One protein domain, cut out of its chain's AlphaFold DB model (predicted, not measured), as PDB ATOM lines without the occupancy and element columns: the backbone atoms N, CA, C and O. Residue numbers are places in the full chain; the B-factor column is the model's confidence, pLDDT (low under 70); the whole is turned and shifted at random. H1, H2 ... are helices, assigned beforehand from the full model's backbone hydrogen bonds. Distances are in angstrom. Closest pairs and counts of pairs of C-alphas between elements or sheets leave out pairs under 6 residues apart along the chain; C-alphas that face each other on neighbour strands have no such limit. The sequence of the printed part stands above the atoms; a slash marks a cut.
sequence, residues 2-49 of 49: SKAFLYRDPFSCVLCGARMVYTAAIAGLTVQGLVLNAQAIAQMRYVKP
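Overview. This is residues 2 to 49 of the 49 residues of the protein "ISPsy3, transposase" of Pseudomonas savastanoi pv. glycinea (UniProt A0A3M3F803). With little regular structure, the model is a loose arc of three short helices, H1, H2 and H3, its two ends brought together by a short antiparallel pairing of residues 19 to 20 with 46 to 47. The unnamed stretch of residues 2 to 22 winds mostly on the side away from H2. The printed part has 48 residues, with 17 in named helices and no named strand: all helix, compact, with a radius of gyration of the C-alphas of 10.8 A and spans of 27 by 24 by 17 A.

Along the chain. Find C-alpha 31 at (9.990, -31.547, -13.461); from there H2, residues 31 to 36, runs 8.8 A. H3, residues 38 to 43, runs 8.7 A to C-alpha 43 at (5.865, -15.386, -20.559). Look back to residues 23 to 27 for H1.

Arrangement. H2 and H3 meet only through their tight link. H1 and H2 are close but not clearly touching; their closest C-alphas, of Ile 26 and Leu 34, are 7.3 A apart. H1 and H3 are only just apart, closest 8.1 A. In H1, H2 and H3 every O i to N i+4 pair is within hydrogen-bond range.

Size, cuts and confidence. The C-alphas of Gln 32 and Pro 49, the two farthest apart, are 29.6 A apart. The printed part has no cut. Look for pLDDT under 70 at residues 2 to 8, 21 to 22, 24 and 45 to 49.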
ATOM      1  N   SER A   2       0.455 -33.195 -11.322       46.16
ATOM      2  CA  SER A   2      -0.420 -32.000 -11.309       46.16
ATOM      3  C   SER A   2      -1.767 -32.234 -12.007       46.16
ATOM      4  O   SER A   2      -2.684 -31.431 -11.873       46.16
ATOM      5  N   LYS A   3      -1.922 -33.380 -12.690       42.25
ATOM      6  CA  LYS A   3      -3.155 -33.815 -13.372       42.25
ATOM      7  C   LYS A   3      -4.374 -33.939 -12.439       42.25
ATOM      8  O   LYS A   3      -5.494 -33.998 -12.929       42.25
ATOM      9  N   ALA A   4      -4.163 -33.975 -11.121       49.94
ATOM     10  CA  ALA A   4      -5.205 -34.214 -10.123       49.94
ATOM     11  C   ALA A   4      -5.707 -32.952  -9.401       49.94
ATOM     12  O   ALA A   4      -6.702 -33.040  -8.693       49.94
ATOM     13  N   PHE A   5      -5.059 -31.790  -9.551       53.03
ATOM     14  CA  PHE A   5      -5.389 -30.653  -8.679       53.03
ATOM     15  C   PHE A   5      -6.694 -29.938  -9.063       53.03
ATOM     16  O   PHE A   5      -7.332 -29.353  -8.197       53.03
ATOM     17  N   LEU A   6      -7.106 -29.976 -10.341       60.56
ATOM     18  CA  LEU A   6      -8.267 -29.208 -10.830       60.56
ATOM     19  C   LEU A   6      -9.102 -29.904 -11.923       60.56
ATOM     20  O   LEU A   6      -9.946 -29.254 -12.534       60.56
ATOM     21  N   TYR A   7      -8.848 -31.185 -12.230       65.88
ATOM     22  CA  TYR A   7      -9.479 -31.893 -13.366       65.88
ATOM     23  C   TYR A   7      -9.425 -31.092 -14.688       65.88
ATOM     24  O   TYR A   7     -10.298 -31.181 -15.550       65.88
ATOM     25  N   ARG A   8      -8.399 -30.248 -14.827       64.50
ATOM     26  CA  ARG A   8      -8.230 -29.291 -15.919       64.50
ATOM     27  C   ARG A   8      -6.956 -29.589 -16.680       64.50
ATOM     28  O   ARG A   8      -5.980 -30.093 -16.126       64.50
ATOM     29  N   ASP A   9      -6.977 -29.226 -17.957       70.94
ATOM     30  CA  ASP A   9      -5.788 -29.255 -18.789       70.94
ATOM     31  C   ASP A   9      -4.730 -28.300 -18.196       70.94
ATOM     32  O   ASP A   9      -5.021 -27.110 -18.034       70.94
ATOM     33  N   PRO A  10      -3.524 -28.789 -17.849       70.88
ATOM     34  CA  PRO A  10      -2.493 -27.987 -17.187       70.88
ATOM     35  C   PRO A  10      -1.947 -26.858 -18.072       70.88
ATOM     36  O   PRO A  10      -1.284 -25.956 -17.568       70.88
ATOM     37  N   PHE A  11      -2.240 -26.886 -19.374       75.44
ATOM     38  CA  PHE A  11      -1.857 -25.856 -20.335       75.44
ATOM     39  C   PHE A  11      -3.003 -24.885 -20.649       75.44
ATOM     40  O   PHE A  11      -2.834 -23.973 -21.461       75.44
ATOM     41  N   SER A  12      -4.162 -25.052 -20.007       75.25
ATOM     42  CA  SER A  12      -5.293 -24.135 -20.118       75.25
ATOM     43  C   SER A  12      -5.259 -23.090 -19.005       75.25
ATOM     44  O   SER A  12      -5.113 -23.409 -17.825       75.25
ATOM     45  N   CYS A  13      -5.438 -21.821 -19.366       74.19
ATOM     46  CA  CYS A  13      -5.592 -20.755 -18.389       74.19
ATOM     47  C   CYS A  13      -6.897 -20.953 -17.603       74.19
ATOM     48  O   CYS A  13      -7.988 -21.013 -18.183       74.19
ATOM     49  N   VAL A  14      -6.793 -21.028 -16.271       71.94
ATOM     50  CA  VAL A  14      -7.941 -21.238 -15.372       71.94
ATOM     51  C   VAL A  14      -8.989 -20.129 -15.531       71.94
ATOM     52  O   VAL A  14     -10.183 -20.424 -15.552       71.94
ATOM     53  N   LEU A  15      -8.541 -18.888 -15.750       76.00
ATOM     54  CA  LEU A  15      -9.393 -17.699 -15.807       76.00
ATOM     55  C   LEU A  15     -10.072 -17.483 -17.168       76.00
ATOM     56  O   LEU A  15     -11.263 -17.201 -17.208       76.00
ATOM     57  N   CYS A  16      -9.343 -17.602 -18.284       77.56
ATOM     58  CA  CYS A  16      -9.863 -17.226 -19.611       77.56
ATOM     59  C   CYS A  16     -10.002 -18.385 -20.609       77.56
ATOM     60  O   CYS A  16     -10.486 -18.170 -21.721       77.56
ATOM     61  N   GLY A  17      -9.565 -19.597 -20.251       75.19
ATOM     62  CA  GLY A  17      -9.634 -20.779 -21.118       75.19
ATOM     63  C   GLY A  17      -8.653 -20.775 -22.297       75.19
ATOM     64  O   GLY A  17      -8.641 -21.730 -23.071       75.19
ATOM     65  N   ALA A  18      -7.816 -19.742 -22.431       77.81
ATOM     66  CA  ALA A  18      -6.771 -19.695 -23.448       77.81
ATOM     67  C   ALA A  18      -5.773 -20.845 -23.257       77.81
ATOM     68  O   ALA A  18      -5.435 -21.201 -22.124       77.81
ATOM     69  N   ARG A  19      -5.300 -21.422 -24.362       76.56
ATOM     70  CA  ARG A  19      -4.334 -22.522 -24.344       76.56
ATOM     71  C   ARG A  19      -2.928 -21.989 -24.569       76.56
ATOM     72  O   ARG A  19      -2.704 -21.101 -25.390       76.56
ATOM     73  N   MET A  20      -1.981 -22.538 -23.821       75.62
ATOM     74  CA  MET A  20      -0.570 -22.230 -23.996       75.62
ATOM     75  C   MET A  20      -0.095 -22.762 -25.354       75.62
ATOM     76  O   MET A  20      -0.308 -23.931 -25.677       75.62
ATOM     77  N   VAL A  21       0.536 -21.912 -26.159       69.31
ATOM     78  CA  VAL A  21       1.197 -22.346 -27.398       69.31
ATOM     79  C   VAL A  21       2.490 -23.081 -27.021       69.31
ATOM     80  O   VAL A  21       3.109 -22.745 -26.018       69.31
ATOM     81  N   TYR A  22       2.894 -24.090 -27.802       69.62
ATOM     82  CA  TYR A  22       4.071 -24.948 -27.547       69.62
ATOM     83  C   TYR A  22       3.932 -25.961 -26.395       69.62
ATOM     84  O   TYR A  22       4.924 -26.347 -25.776       69.62
ATOM     85  N   THR A  23       2.724 -26.488 -26.164       71.12
ATOM     86  CA  THR A  23       2.479 -27.584 -25.199       71.12
ATOM     87  C   THR A  23       3.425 -28.775 -25.374       71.12
ATOM     88  O   THR A  23       3.865 -29.348 -24.384       71.12
ATOM     89  N   ALA A  24       3.800 -29.113 -26.612       69.88
ATOM     90  CA  ALA A  24       4.743 -30.192 -26.910       69.88
ATOM     91  C   ALA A  24       6.159 -29.934 -26.361       69.88
ATOM     92  O   ALA A  24       6.788 -30.855 -25.846       69.88
ATOM     93  N   ALA A  25       6.643 -28.687 -26.412       71.69
ATOM     94  CA  ALA A  25       7.960 -28.323 -25.884       71.69
ATOM     95  C   ALA A  25       8.009 -28.450 -24.354       71.69
ATOM     96  O   ALA A  25       9.031 -28.826 -23.790       71.69
ATOM     97  N   ILE A  26       6.884 -28.186 -23.685       75.19
ATOM     98  CA  ILE A  26       6.769 -28.248 -22.225       75.19
ATOM     99  C   ILE A  26       6.489 -29.676 -21.753       75.19
ATOM    100  O   ILE A  26       7.021 -30.103 -20.732       75.19
ATOM    101  N   ALA A  27       5.703 -30.443 -22.511       74.12
ATOM    102  CA  ALA A  27       5.424 -31.850 -22.228       74.12
ATOM    103  C   ALA A  27       6.688 -32.731 -22.269       74.12
ATOM    104  O   ALA A  27       6.720 -33.764 -21.606       74.12
ATOM    105  N   GLY A  28       7.720 -32.320 -23.015       80.38
ATOM    106  CA  GLY A  28       9.020 -32.994 -23.059       80.38
ATOM    107  C   GLY A  28       9.982 -32.634 -21.918       80.38
ATOM    108  O   GLY A  28      11.028 -33.268 -21.795       80.38
ATOM    109  N   LEU A  29       9.671 -31.634 -21.083       78.81
ATOM    110  CA  LEU A  29      10.549 -31.209 -19.988       78.81
ATOM    111  C   LEU A  29      10.379 -32.097 -18.749       78.81
ATOM    112  O   LEU A  29       9.271 -32.457 -18.350       78.81
ATOM    113  N   THR A  30      11.493 -32.391 -18.075       83.06
ATOM    114  CA  THR A  30      11.468 -32.979 -16.728       83.06
ATOM    115  C   THR A  30      10.913 -31.971 -15.716       83.06
ATOM    116  O   THR A  30      10.913 -30.764 -15.960       83.06
ATOM    117  N   VAL A  31      10.487 -32.435 -14.535       79.75
ATOM    118  CA  VAL A  31       9.990 -31.547 -13.461       79.75
ATOM    119  C   VAL A  31      11.006 -30.455 -13.110       79.75
ATOM    120  O   VAL A  31      10.635 -29.301 -12.923       79.75
ATOM    121  N   GLN A  32      12.296 -30.793 -13.093       79.31
ATOM    122  CA  GLN A  32      13.364 -29.826 -12.854       79.31
ATOM    123  C   GLN A  32      13.498 -28.819 -14.008       79.31
ATOM    124  O   GLN A  32      13.645 -27.624 -13.760       79.31
ATOM    125  N   GLY A  33      13.371 -29.276 -15.258       82.62
ATOM    126  CA  GLY A  33      13.336 -28.405 -16.435       82.62
ATOM    127  C   GLY A  33      12.149 -27.438 -16.431       82.62
ATOM    128  O   GLY A  33      12.297 -26.294 -16.854       82.62
ATOM    129  N   LEU A  34      10.996 -27.850 -15.893       80.75
ATOM    130  CA  LEU A  34       9.834 -26.975 -15.714       80.75
ATOM    131  C   LEU A  34      10.104 -25.867 -14.692       80.75
ATOM    132  O   LEU A  34       9.778 -24.714 -14.951       80.75
ATOM    133  N   VAL A  35      10.717 -26.203 -13.553       81.88
ATOM    134  CA  VAL A  35      11.049 -25.222 -12.508       81.88
ATOM    135  C   VAL A  35      12.087 -24.220 -13.010       81.88
ATOM    136  O   VAL A  35      11.900 -23.017 -12.847       81.88
ATOM    137  N   LEU A  36      13.142 -24.699 -13.677       87.38
ATOM    138  CA  LEU A  36      14.202 -23.844 -14.222       87.38
ATOM    139  C   LEU A  36      13.686 -22.864 -15.282       87.38
ATOM    140  O   LEU A  36      14.136 -21.725 -15.337       87.38
ATOM    141  N   ASN A  37      12.722 -23.291 -16.101       80.19
ATOM    142  CA  ASN A  37      12.169 -22.475 -17.183       80.19
ATOM    143  C   ASN A  37      10.824 -21.823 -16.825       80.19
ATOM    144  O   ASN A  37      10.153 -21.293 -17.710       80.19
ATOM    145  N   ALA A  38      10.414 -21.830 -15.551       79.88
ATOM    146  CA  ALA A  38       9.083 -21.392 -15.128       79.88
ATOM    147  C   ALA A  38       8.754 -19.955 -15.567       79.88
ATOM    148  O   ALA A  38       7.644 -19.688 -16.025       79.88
ATOM    149  N   GLN A  39       9.726 -19.042 -15.493       80.62
ATOM    150  CA  GLN A  39       9.552 -17.652 -15.922       80.62
ATOM    151  C   GLN A  39       9.348 -17.536 -17.438       80.62
ATOM    152  O   GLN A  39       8.428 -16.850 -17.879       80.62
ATOM    153  N   ALA A  40      10.163 -18.232 -18.233       81.75
ATOM    154  CA  ALA A  40      10.020 -18.252 -19.687       81.75
ATOM    155  C   ALA A  40       8.679 -18.877 -20.104       81.75
ATOM    156  O   ALA A  40       8.006 -18.358 -20.992       81.75
ATOM    157  N   ILE A  41       8.247 -19.938 -19.409       78.81
ATOM    158  CA  ILE A  41       6.944 -20.584 -19.609       78.81
ATOM    159  C   ILE A  41       5.791 -19.627 -19.290       78.81
ATOM    160  O   ILE A  41       4.853 -19.523 -20.076       78.81
ATOM    161  N   ALA A  42       5.875 -18.883 -18.186       75.62
ATOM    162  CA  ALA A  42       4.860 -17.903 -17.806       75.62
ATOM    163  C   ALA A  42       4.747 -16.730 -18.800       75.62
ATOM    164  O   ALA A  42       3.683 -16.128 -18.921       75.62
ATOM    165  N   GLN A  43       5.829 -16.415 -19.516       75.81
ATOM    166  CA  GLN A  43       5.865 -15.386 -20.559       75.81
ATOM    167  C   GLN A  43       5.411 -15.895 -21.934       75.81
ATOM    168  O   GLN A  43       5.215 -15.087 -22.848       75.81
ATOM    169  N   MET A  44       5.239 -17.210 -22.110       79.00
ATOM    170  CA  MET A  44       4.718 -17.743 -23.365       79.00
ATOM    171  C   MET A  44       3.301 -17.225 -23.609       79.00
ATOM    172  O   MET A  44       2.468 -17.133 -22.705       79.00
ATOM    173  N   ARG A  45       3.016 -16.877 -24.865       66.31
ATOM    174  CA  ARG A  45       1.706 -16.355 -25.247       66.31
ATOM    175  C   ARG A  45       0.656 -17.455 -25.109       66.31
ATOM    176  O   ARG A  45       0.711 -18.475 -25.796       66.31
ATOM    177  N   TYR A  46      -0.328 -17.216 -24.253       67.06
ATOM    178  CA  TYR A  46      -1.580 -17.957 -24.265       67.06
ATOM    179  C   TYR A  46      -2.434 -17.420 -25.411       67.06
ATOM    180  O   TYR A  46      -2.715 -16.223 -25.464       67.06
ATOM    181  N   VAL A  47      -2.841 -18.293 -26.329       64.88
ATOM    182  CA  VAL A  47      -3.727 -17.922 -27.435       64.88
ATOM    183  C   VAL A  47      -5.115 -18.454 -27.112       64.88
ATOM    184  O   VAL A  47      -5.295 -19.618 -26.737       64.88
ATOM    185  N   LYS A  48      -6.103 -17.564 -27.168       57.78
ATOM    186  CA  LYS A  48      -7.509 -17.946 -27.074       57.78
ATOM    187  C   LYS A  48      -7.896 -18.598 -28.412       57.78
ATOM    188  O   LYS A  48      -7.503 -18.035 -29.434       57.78
ATOM    189  N   PRO A  49      -8.554 -19.772 -28.424       58.31
ATOM    190  CA  PRO A  49      -9.114 -20.311 -29.660       58.31
ATOM    191  C   PRO A  49     -10.126 -19.343 -30.282       58.31
ATOM    192  O   PRO A  49     -10.726 -18.545 -29.519       58.31
TER     193      PRO A  49